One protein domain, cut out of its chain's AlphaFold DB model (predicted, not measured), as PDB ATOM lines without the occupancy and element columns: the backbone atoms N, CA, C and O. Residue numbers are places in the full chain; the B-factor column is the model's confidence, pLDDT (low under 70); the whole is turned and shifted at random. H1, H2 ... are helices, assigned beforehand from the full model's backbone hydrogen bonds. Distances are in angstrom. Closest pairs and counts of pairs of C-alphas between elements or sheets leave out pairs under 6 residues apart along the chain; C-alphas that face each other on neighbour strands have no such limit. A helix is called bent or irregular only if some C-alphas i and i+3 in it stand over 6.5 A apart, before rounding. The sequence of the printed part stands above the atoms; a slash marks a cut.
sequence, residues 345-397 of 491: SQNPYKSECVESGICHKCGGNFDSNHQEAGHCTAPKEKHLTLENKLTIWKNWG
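What this domain is: This is residues 345 to 397 of the 491 residues of an uncharacterized protein of Puccinia coronata f. sp. avenae (UniProt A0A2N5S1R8). Three short helices stand at the two ends of a small domain with much loop between them: H1 and H3 are near each other at one end, and H2 stands by itself at the other. Two long loops join the ends; the first, residues 356 to 367, folds through the middle, while the second, residues 374 to 385, runs back from H2 to H3 farther from the middle. The printed part has 53 residues, with three named helices in the order H1, H2, H3 and no named strand; the class is all helix, though these helices hold 24 of the 53 residues, under half. The whole is compact, with a radius of gyration of the C-alphas of 10.9 A, and spans 30 by 24 by 20 A.

Where its parts are: The printed part begins at Ser 345, and H1 covers residues 348 to 355, starting with C-alpha 348 at (124.632, 118.912, 15.740) and measuring 10.5 A from first to last C-alpha. H2 covers residues 368 to 373, starting with C-alpha 368 at (109.376, 110.301, 0.333). H3, residues 386 to 395, is the longest helix with 10 residues; it measures 14.4 A and ends with C-alpha 395 at (125.986, 128.682, 6.016). None of the three is bent.

How they stand to each other: H1 and H3 are close but not clearly touching, with 1 pair of C-alphas within 8 A. The closest C-alphas of the two are those of Tyr 349 and Trp 393, 6.4 A apart. Their centres are 12.3 A apart. Their lines stand at a steep tilt of 66 degrees, and they run the same way. H2 is apart from H1, with no C-alpha of the one within 8 A of the other. By the same measure H2 is apart from H3. In H1, H2 and H3, every pair of O i and N i+4 inside the helix is within hydrogen-bond range.

The domain as a whole: The outline is rounded, and the two C-alphas farthest apart are those of Glu 372 and Gly 397, at 30.4 A. The first and last printed C-alphas, those of Ser 345 and Gly 397, are 20.3 A apart. The printed part has no cut. The link from H1 to H2 is long, 12 residues, with C-alphas 2 to 12 A from the mean of the C-alphas. The link from H2 to H3 is also long, 12 residues, with C-alphas 8 to 14 A from that mean. The mean pLDDT of the printed part is 73.9, and 9 printed residues are under 70, which is low confidence: residues 345 to 348, 351, 374, 387, 390 and 397.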
ATOM      1  N   SER A 345     128.967 110.762  16.892       50.66
ATOM      2  CA  SER A 345     127.625 110.168  16.829       50.66
ATOM      3  C   SER A 345     126.531 111.167  17.225       50.66
ATOM      4  O   SER A 345     125.448 111.144  16.647       50.66
ATOM      5  N   GLN A 346     126.847 112.084  18.145       55.47
ATOM      6  CA  GLN A 346     126.019 113.223  18.558       55.47
ATOM      7  C   GLN A 346     126.460 114.482  17.792       55.47
ATOM      8  O   GLN A 346     127.050 115.399  18.359       55.47
ATOM      9  N   ASN A 347     126.265 114.489  16.472       61.50
ATOM     10  CA  ASN A 347     126.675 115.611  15.625       61.50
ATOM     11  C   ASN A 347     125.520 116.624  15.467       61.50
ATOM     12  O   ASN A 347     124.508 116.249  14.867       61.50
ATOM     13  N   PRO A 348     125.669 117.892  15.903       63.25
ATOM     14  CA  PRO A 348     124.632 118.912  15.740       63.25
ATOM     15  C   PRO A 348     124.311 119.227  14.264       63.25
ATOM     16  O   PRO A 348     123.179 119.565  13.948       63.25
ATOM     17  N   TYR A 349     125.234 118.991  13.321       70.62
ATOM     18  CA  TYR A 349     124.930 119.050  11.881       70.62
ATOM     19  C   TYR A 349     123.896 118.000  11.451       70.62
ATOM     20  O   TYR A 349     123.124 118.247  10.530       70.62
ATOM     21  N   LYS A 350     123.847 116.822  12.096       70.12
ATOM     22  CA  LYS A 350     122.829 115.806  11.780       70.12
ATOM     23  C   LYS A 350     121.452 116.189  12.320       70.12
ATOM     24  O   LYS A 350     120.484 115.918  11.619       70.12
ATOM     25  N   SER A 351     121.356 116.793  13.508       67.25
ATOM     26  CA  SER A 351     120.072 117.308  14.013       67.25
ATOM     27  C   SER A 351     119.586 118.480  13.163       67.25
ATOM     28  O   SER A 351     118.461 118.435  12.687       67.25
ATOM     29  N   GLU A 352     120.462 119.431  12.829       72.38
ATOM     30  CA  GLU A 352     120.118 120.574  11.969       72.38
ATOM     31  C   GLU A 352     119.692 120.144  10.555       72.38
ATOM     32  O   GLU A 352     118.748 120.691   9.995       72.38
ATOM     33  N   CYS A 353     120.335 119.114   9.981       75.44
ATOM     34  CA  CYS A 353     119.886 118.503   8.724       75.44
ATOM     35  C   CYS A 353     118.455 117.952   8.832       75.44
ATOM     36  O   CYS A 353     117.675 118.105   7.898       75.44
ATOM     37  N   VAL A 354     118.113 117.300   9.949       74.25
ATOM     38  CA  VAL A 354     116.771 116.742  10.181       74.25
ATOM     39  C   VAL A 354     115.744 117.861  10.364       74.25
ATOM     40  O   VAL A 354     114.695 117.812   9.729       74.25
ATOM     41  N   GLU A 355     116.057 118.892  11.151       73.75
ATOM     42  CA  GLU A 355     115.190 120.062  11.358       73.75
ATOM     43  C   GLU A 355     114.994 120.880  10.070       73.75
ATOM     44  O   GLU A 355     113.887 121.327   9.781       73.75
ATOM     45  N   SER A 356     116.033 120.986   9.235       73.62
ATOM     46  CA  SER A 356     115.978 121.635   7.916       73.62
ATOM     47  C   SER A 356     115.355 120.765   6.812       73.62
ATOM     48  O   SER A 356     115.276 121.208   5.666       73.62
ATOM     49  N   GLY A 357     114.955 119.520   7.101       77.31
ATOM     50  CA  GLY A 357     114.381 118.602   6.109       77.31
ATOM     51  C   GLY A 357     115.345 118.211   4.978       77.31
ATOM     52  O   GLY A 357     114.917 118.011   3.842       77.31
ATOM     53  N   ILE A 358     116.649 118.122   5.258       81.94
ATOM     54  CA  ILE A 358     117.724 117.885   4.284       81.94
ATOM     55  C   ILE A 358     118.497 116.604   4.622       81.94
ATOM     56  O   ILE A 358     118.838 116.303   5.766       81.94
ATOM     57  N   CYS A 359     118.828 115.818   3.602       83.50
ATOM     58  CA  CYS A 359     119.568 114.578   3.769       83.50
ATOM     59  C   CYS A 359     121.065 114.837   4.028       83.50
ATOM     60  O   CYS A 359     121.821 115.179   3.117       83.50
ATOM     61  N   HIS A 360     121.536 114.539   5.244       74.94
ATOM     62  CA  HIS A 360     122.940 114.688   5.679       74.94
ATOM     63  C   HIS A 360     124.002 113.923   4.843       74.94
ATOM     64  O   HIS A 360     125.205 114.024   5.115       74.94
ATOM     65  N   LYS A 361     123.583 113.098   3.871       78.81
ATOM     66  CA  LYS A 361     124.462 112.367   2.942       78.81
ATOM     67  C   LYS A 361     124.571 113.029   1.573       78.81
ATOM     68  O   LYS A 361     125.695 113.122   1.101       78.81
ATOM     69  N   CYS A 362     123.481 113.483   0.951       83.19
ATOM     70  CA  CYS A 362     123.499 114.065  -0.403       83.19
ATOM     71  C   CYS A 362     123.259 115.586  -0.447       83.19
ATOM     72  O   CYS A 362     123.549 116.204  -1.464       83.19
ATOM     73  N   GLY A 363     122.771 116.200   0.636       76.75
ATOM     74  CA  GLY A 363     122.500 117.641   0.715       76.75
ATOM     75  C   GLY A 363     121.224 118.112   0.017       76.75
ATOM     76  O   GLY A 363     120.921 119.298   0.084       76.75
ATOM     77  N   GLY A 364     120.480 117.212  -0.630       79.75
ATOM     78  CA  GLY A 364     119.140 117.492  -1.149       79.75
ATOM     79  C   GLY A 364     118.053 117.301  -0.088       79.75
ATOM     80  O   GLY A 364     118.310 116.729   0.975       79.75
ATOM     81  N   ASN A 365     116.836 117.753  -0.394       81.44
ATOM     82  CA  ASN A 365     115.671 117.588   0.474       81.44
ATOM     83  C   ASN A 365     115.428 116.108   0.817       81.44
ATOM     84  O   ASN A 365     115.621 115.215  -0.009       81.44
ATOM     85  N   PHE A 366     114.985 115.866   2.046       77.81
ATOM     86  CA  PHE A 366     114.575 114.558   2.532       77.81
ATOM     87  C   PHE A 366     113.144 114.278   2.049       77.81
ATOM     88  O   PHE A 366     112.169 114.704   2.664       77.81
ATOM     89  N   ASP A 367     113.034 113.634   0.889       77.56
ATOM     90  CA  ASP A 367     111.770 113.324   0.216       77.56
ATOM     91  C   ASP A 367     111.198 111.948   0.616       77.56
ATOM     92  O   ASP A 367     111.818 111.180   1.359       77.56
ATOM     93  N   SER A 368     110.017 111.602   0.088       76.19
ATOM     94  CA  SER A 368     109.376 110.301   0.333       76.19
ATOM     95  C   SER A 368     110.276 109.118  -0.041       76.19
ATOM     96  O   SER A 368     110.257 108.102   0.646       76.19
ATOM     97  N   ASN A 369     111.138 109.262  -1.057       76.00
ATOM     98  CA  ASN A 369     112.087 108.219  -1.456       76.00
ATOM     99  C   ASN A 369     113.140 107.951  -0.361       76.00
ATOM    100  O   ASN A 369     113.519 106.801  -0.135       76.00
ATOM    101  N   HIS A 370     113.603 108.989   0.346       76.31
ATOM    102  CA  HIS A 370     114.472 108.831   1.519       76.31
ATOM    103  C   HIS A 370     113.728 108.229   2.721       76.31
ATOM    104  O   HIS A 370     114.328 107.477   3.495       76.31
ATOM    105  N   GLN A 371     112.439 108.547   2.881       74.50
ATOM    106  CA  GLN A 371     111.608 108.041   3.973       74.50
ATOM    107  C   GLN A 371     111.270 106.550   3.808       74.50
ATOM    108  O   GLN A 371     111.441 105.787   4.755       74.50
ATOM    109  N   GLU A 372     110.856 106.123   2.613       75.81
ATOM    110  CA  GLU A 372     110.510 104.727   2.303       75.81
ATOM    111  C   GLU A 372     111.734 103.803   2.311       75.81
ATOM    112  O   GLU A 372     111.665 102.680   2.809       75.81
ATOM    113  N   ALA A 373     112.884 104.274   1.815       74.50
ATOM    114  CA  ALA A 373     114.117 103.490   1.824       74.50
ATOM    115  C   ALA A 373     114.785 103.417   3.213       74.50
ATOM    116  O   ALA A 373     115.619 102.539   3.451       74.50
ATOM    117  N   GLY A 374     114.513 104.372   4.111       69.56
ATOM    118  CA  GLY A 374     115.217 104.524   5.394       69.56
ATOM    119  C   GLY A 374     116.710 104.880   5.269       69.56
ATOM    120  O   GLY A 374     117.432 104.931   6.266       69.56
ATOM    121  N   HIS A 375     117.203 105.122   4.051       75.06
ATOM    122  CA  HIS A 375     118.582 105.493   3.752       75.06
ATOM    123  C   HIS A 375     118.653 106.383   2.504       75.06
ATOM    124  O   HIS A 375     117.699 106.507   1.745       75.06
ATOM    125  N   CYS A 376     119.798 107.036   2.288       79.44
ATOM    126  CA  CYS A 376     119.985 107.888   1.116       79.44
ATOM    127  C   CYS A 376     120.136 107.044  -0.154       79.44
ATOM    128  O   CYS A 376     121.083 106.265  -0.266       79.44
ATOM    129  N   THR A 377     119.226 107.257  -1.104       78.44
ATOM    130  CA  THR A 377     119.144 106.571  -2.403       78.44
ATOM    131  C   THR A 377     120.129 107.112  -3.446       78.44
ATOM    132  O   THR A 377     120.311 106.509  -4.501       78.44
ATOM    133  N   ALA A 378     120.802 108.237  -3.169       76.50
ATOM    134  CA  ALA A 378     121.799 108.801  -4.074       76.50
ATOM    135  C   ALA A 378     123.045 107.890  -4.182       76.50
ATOM    136  O   ALA A 378     123.523 107.386  -3.157       76.50
ATOM    137  N   PRO A 379     123.631 107.718  -5.386       77.00
ATOM    138  CA  PRO A 379     124.873 106.968  -5.563       77.00
ATOM    139  C   PRO A 379     126.034 107.631  -4.809       77.00
ATOM    140  O   PRO A 379     126.029 108.844  -4.578       77.00
ATOM    141  N   LYS A 380     127.040 106.837  -4.422       73.56
ATOM    142  CA  LYS A 380     128.125 107.282  -3.531       73.56
ATOM    143  C   LYS A 380     128.945 108.445  -4.104       73.56
ATOM    144  O   LYS A 380     129.396 109.271  -3.317       73.56
ATOM    145  N   GLU A 381     129.080 108.570  -5.429       74.75
ATOM    146  CA  GLU A 381     129.760 109.727  -6.045       74.75
ATOM    147  C   GLU A 381     129.011 111.055  -5.819       74.75
ATOM    148  O   GLU A 381     129.616 112.121  -5.872       74.75
ATOM    149  N   LYS A 382     127.698 111.004  -5.541       73.56
ATOM    150  CA  LYS A 382     126.855 112.169  -5.226       73.56
ATOM    151  C   LYS A 382     126.693 112.405  -3.719       73.56
ATOM    152  O   LYS A 382     125.865 113.218  -3.309       73.56
ATOM    153  N   HIS A 383     127.438 111.694  -2.868       82.50
ATOM    154  CA  HIS A 383     127.443 111.975  -1.431       82.50
ATOM    155  C   HIS A 383     128.330 113.192  -1.156       82.50
ATOM    156  O   HIS A 383     129.435 113.312  -1.679       82.50
ATOM    157  N   LEU A 384     127.855 114.093  -0.299       77.25
ATOM    158  CA  LEU A 384     128.580 115.280   0.128       77.25
ATOM    159  C   LEU A 384     129.939 114.898   0.729       77.25
ATOM    160  O   LEU A 384     130.019 114.157   1.724       77.25
ATOM    161  N   THR A 385     130.994 115.483   0.164       75.94
ATOM    162  CA  THR A 385     132.342 115.478   0.736       75.94
ATOM    163  C   THR A 385     132.342 116.137   2.121       75.94
ATOM    164  O   THR A 385     131.412 116.857   2.497       75.94
ATOM    165  N   LEU A 386     133.394 115.896   2.910       70.00
ATOM    166  CA  LEU A 386     133.545 116.526   4.229       70.00
ATOM    167  C   LEU A 386     133.559 118.064   4.129       70.00
ATOM    168  O   LEU A 386     132.972 118.744   4.965       70.00
ATOM    169  N   GLU A 387     134.176 118.588   3.070       69.38
ATOM    170  CA  GLU A 387     134.240 120.015   2.753       69.38
ATOM    171  C   GLU A 387     132.859 120.595   2.414       69.38
ATOM    172  O   GLU A 387     132.464 121.608   2.987       69.38
ATOM    173  N   ASN A 388     132.054 119.905   1.598       76.31
ATOM    174  CA  ASN A 388     130.696 120.361   1.283       76.31
ATOM    175  C   ASN A 388     129.797 120.383   2.535       76.31
ATOM    176  O   ASN A 388     129.003 121.307   2.706       76.31
ATOM    177  N   LYS A 389     129.956 119.414   3.451       77.19
ATOM    178  CA  LYS A 389     129.251 119.405   4.750       77.19
ATOM    179  C   LYS A 389     129.667 120.578   5.636       77.19
ATOM    180  O   LYS A 389     128.802 121.211   6.233       77.19
ATOM    181  N   LEU A 390     130.964 120.900   5.686       69.62
ATOM    182  CA  LEU A 390     131.483 122.079   6.392       69.62
ATOM    183  C   LEU A 390     130.909 123.384   5.834       69.62
ATOM    184  O   LEU A 390     130.556 124.264   6.615       69.62
ATOM    185  N   THR A 391     130.801 123.511   4.512       75.12
ATOM    186  CA  THR A 391     130.234 124.701   3.861       75.12
ATOM    187  C   THR A 391     128.751 124.869   4.188       75.12
ATOM    188  O   THR A 391     128.344 125.951   4.600       75.12
ATOM    189  N   ILE A 392     127.954 123.797   4.104       74.69
ATOM    190  CA  ILE A 392     126.534 123.825   4.494       74.69
ATOM    191  C   ILE A 392     126.387 124.192   5.981       74.69
ATOM    192  O   ILE A 392     125.633 125.099   6.319       74.69
ATOM    193  N   TRP A 393     127.172 123.564   6.864       72.81
ATOM    194  CA  TRP A 393     127.145 123.836   8.305       72.81
ATOM    195  C   TRP A 393     127.516 125.286   8.656       72.81
ATOM    196  O   TRP A 393     126.876 125.900   9.510       72.81
ATOM    197  N   LYS A 394     128.510 125.865   7.970       73.56
ATOM    198  CA  LYS A 394     128.892 127.279   8.124       73.56
ATOM    199  C   LYS A 394     127.789 128.225   7.638       73.56
ATOM    200  O   LYS A 394     127.543 129.235   8.291       73.56
ATOM    201  N   ASN A 395     127.097 127.884   6.549       73.56
ATOM    202  CA  ASN A 395     125.986 128.682   6.016       73.56
ATOM    203  C   ASN A 395     124.750 128.680   6.935       73.56
ATOM    204  O   ASN A 395     124.017 129.662   6.952       73.56
ATOM    205  N   TRP A 396     124.546 127.625   7.732       70.31
ATOM    206  CA  TRP A 396     123.502 127.561   8.769       70.31
ATOM    207  C   TRP A 396     123.904 128.223  10.101       70.31
ATOM    208  O   TRP A 396     123.178 128.134  11.083       70.31
ATOM    209  N   GLY A 397     125.059 128.897  10.168       63.56
ATOM    210  CA  GLY A 397     125.523 129.562  11.391       63.56
ATOM    211  C   GLY A 397     126.122 128.618  12.441       63.56
ATOM    212  O   GLY A 397     126.321 129.026  13.587       63.56
TER     213      GLY A 397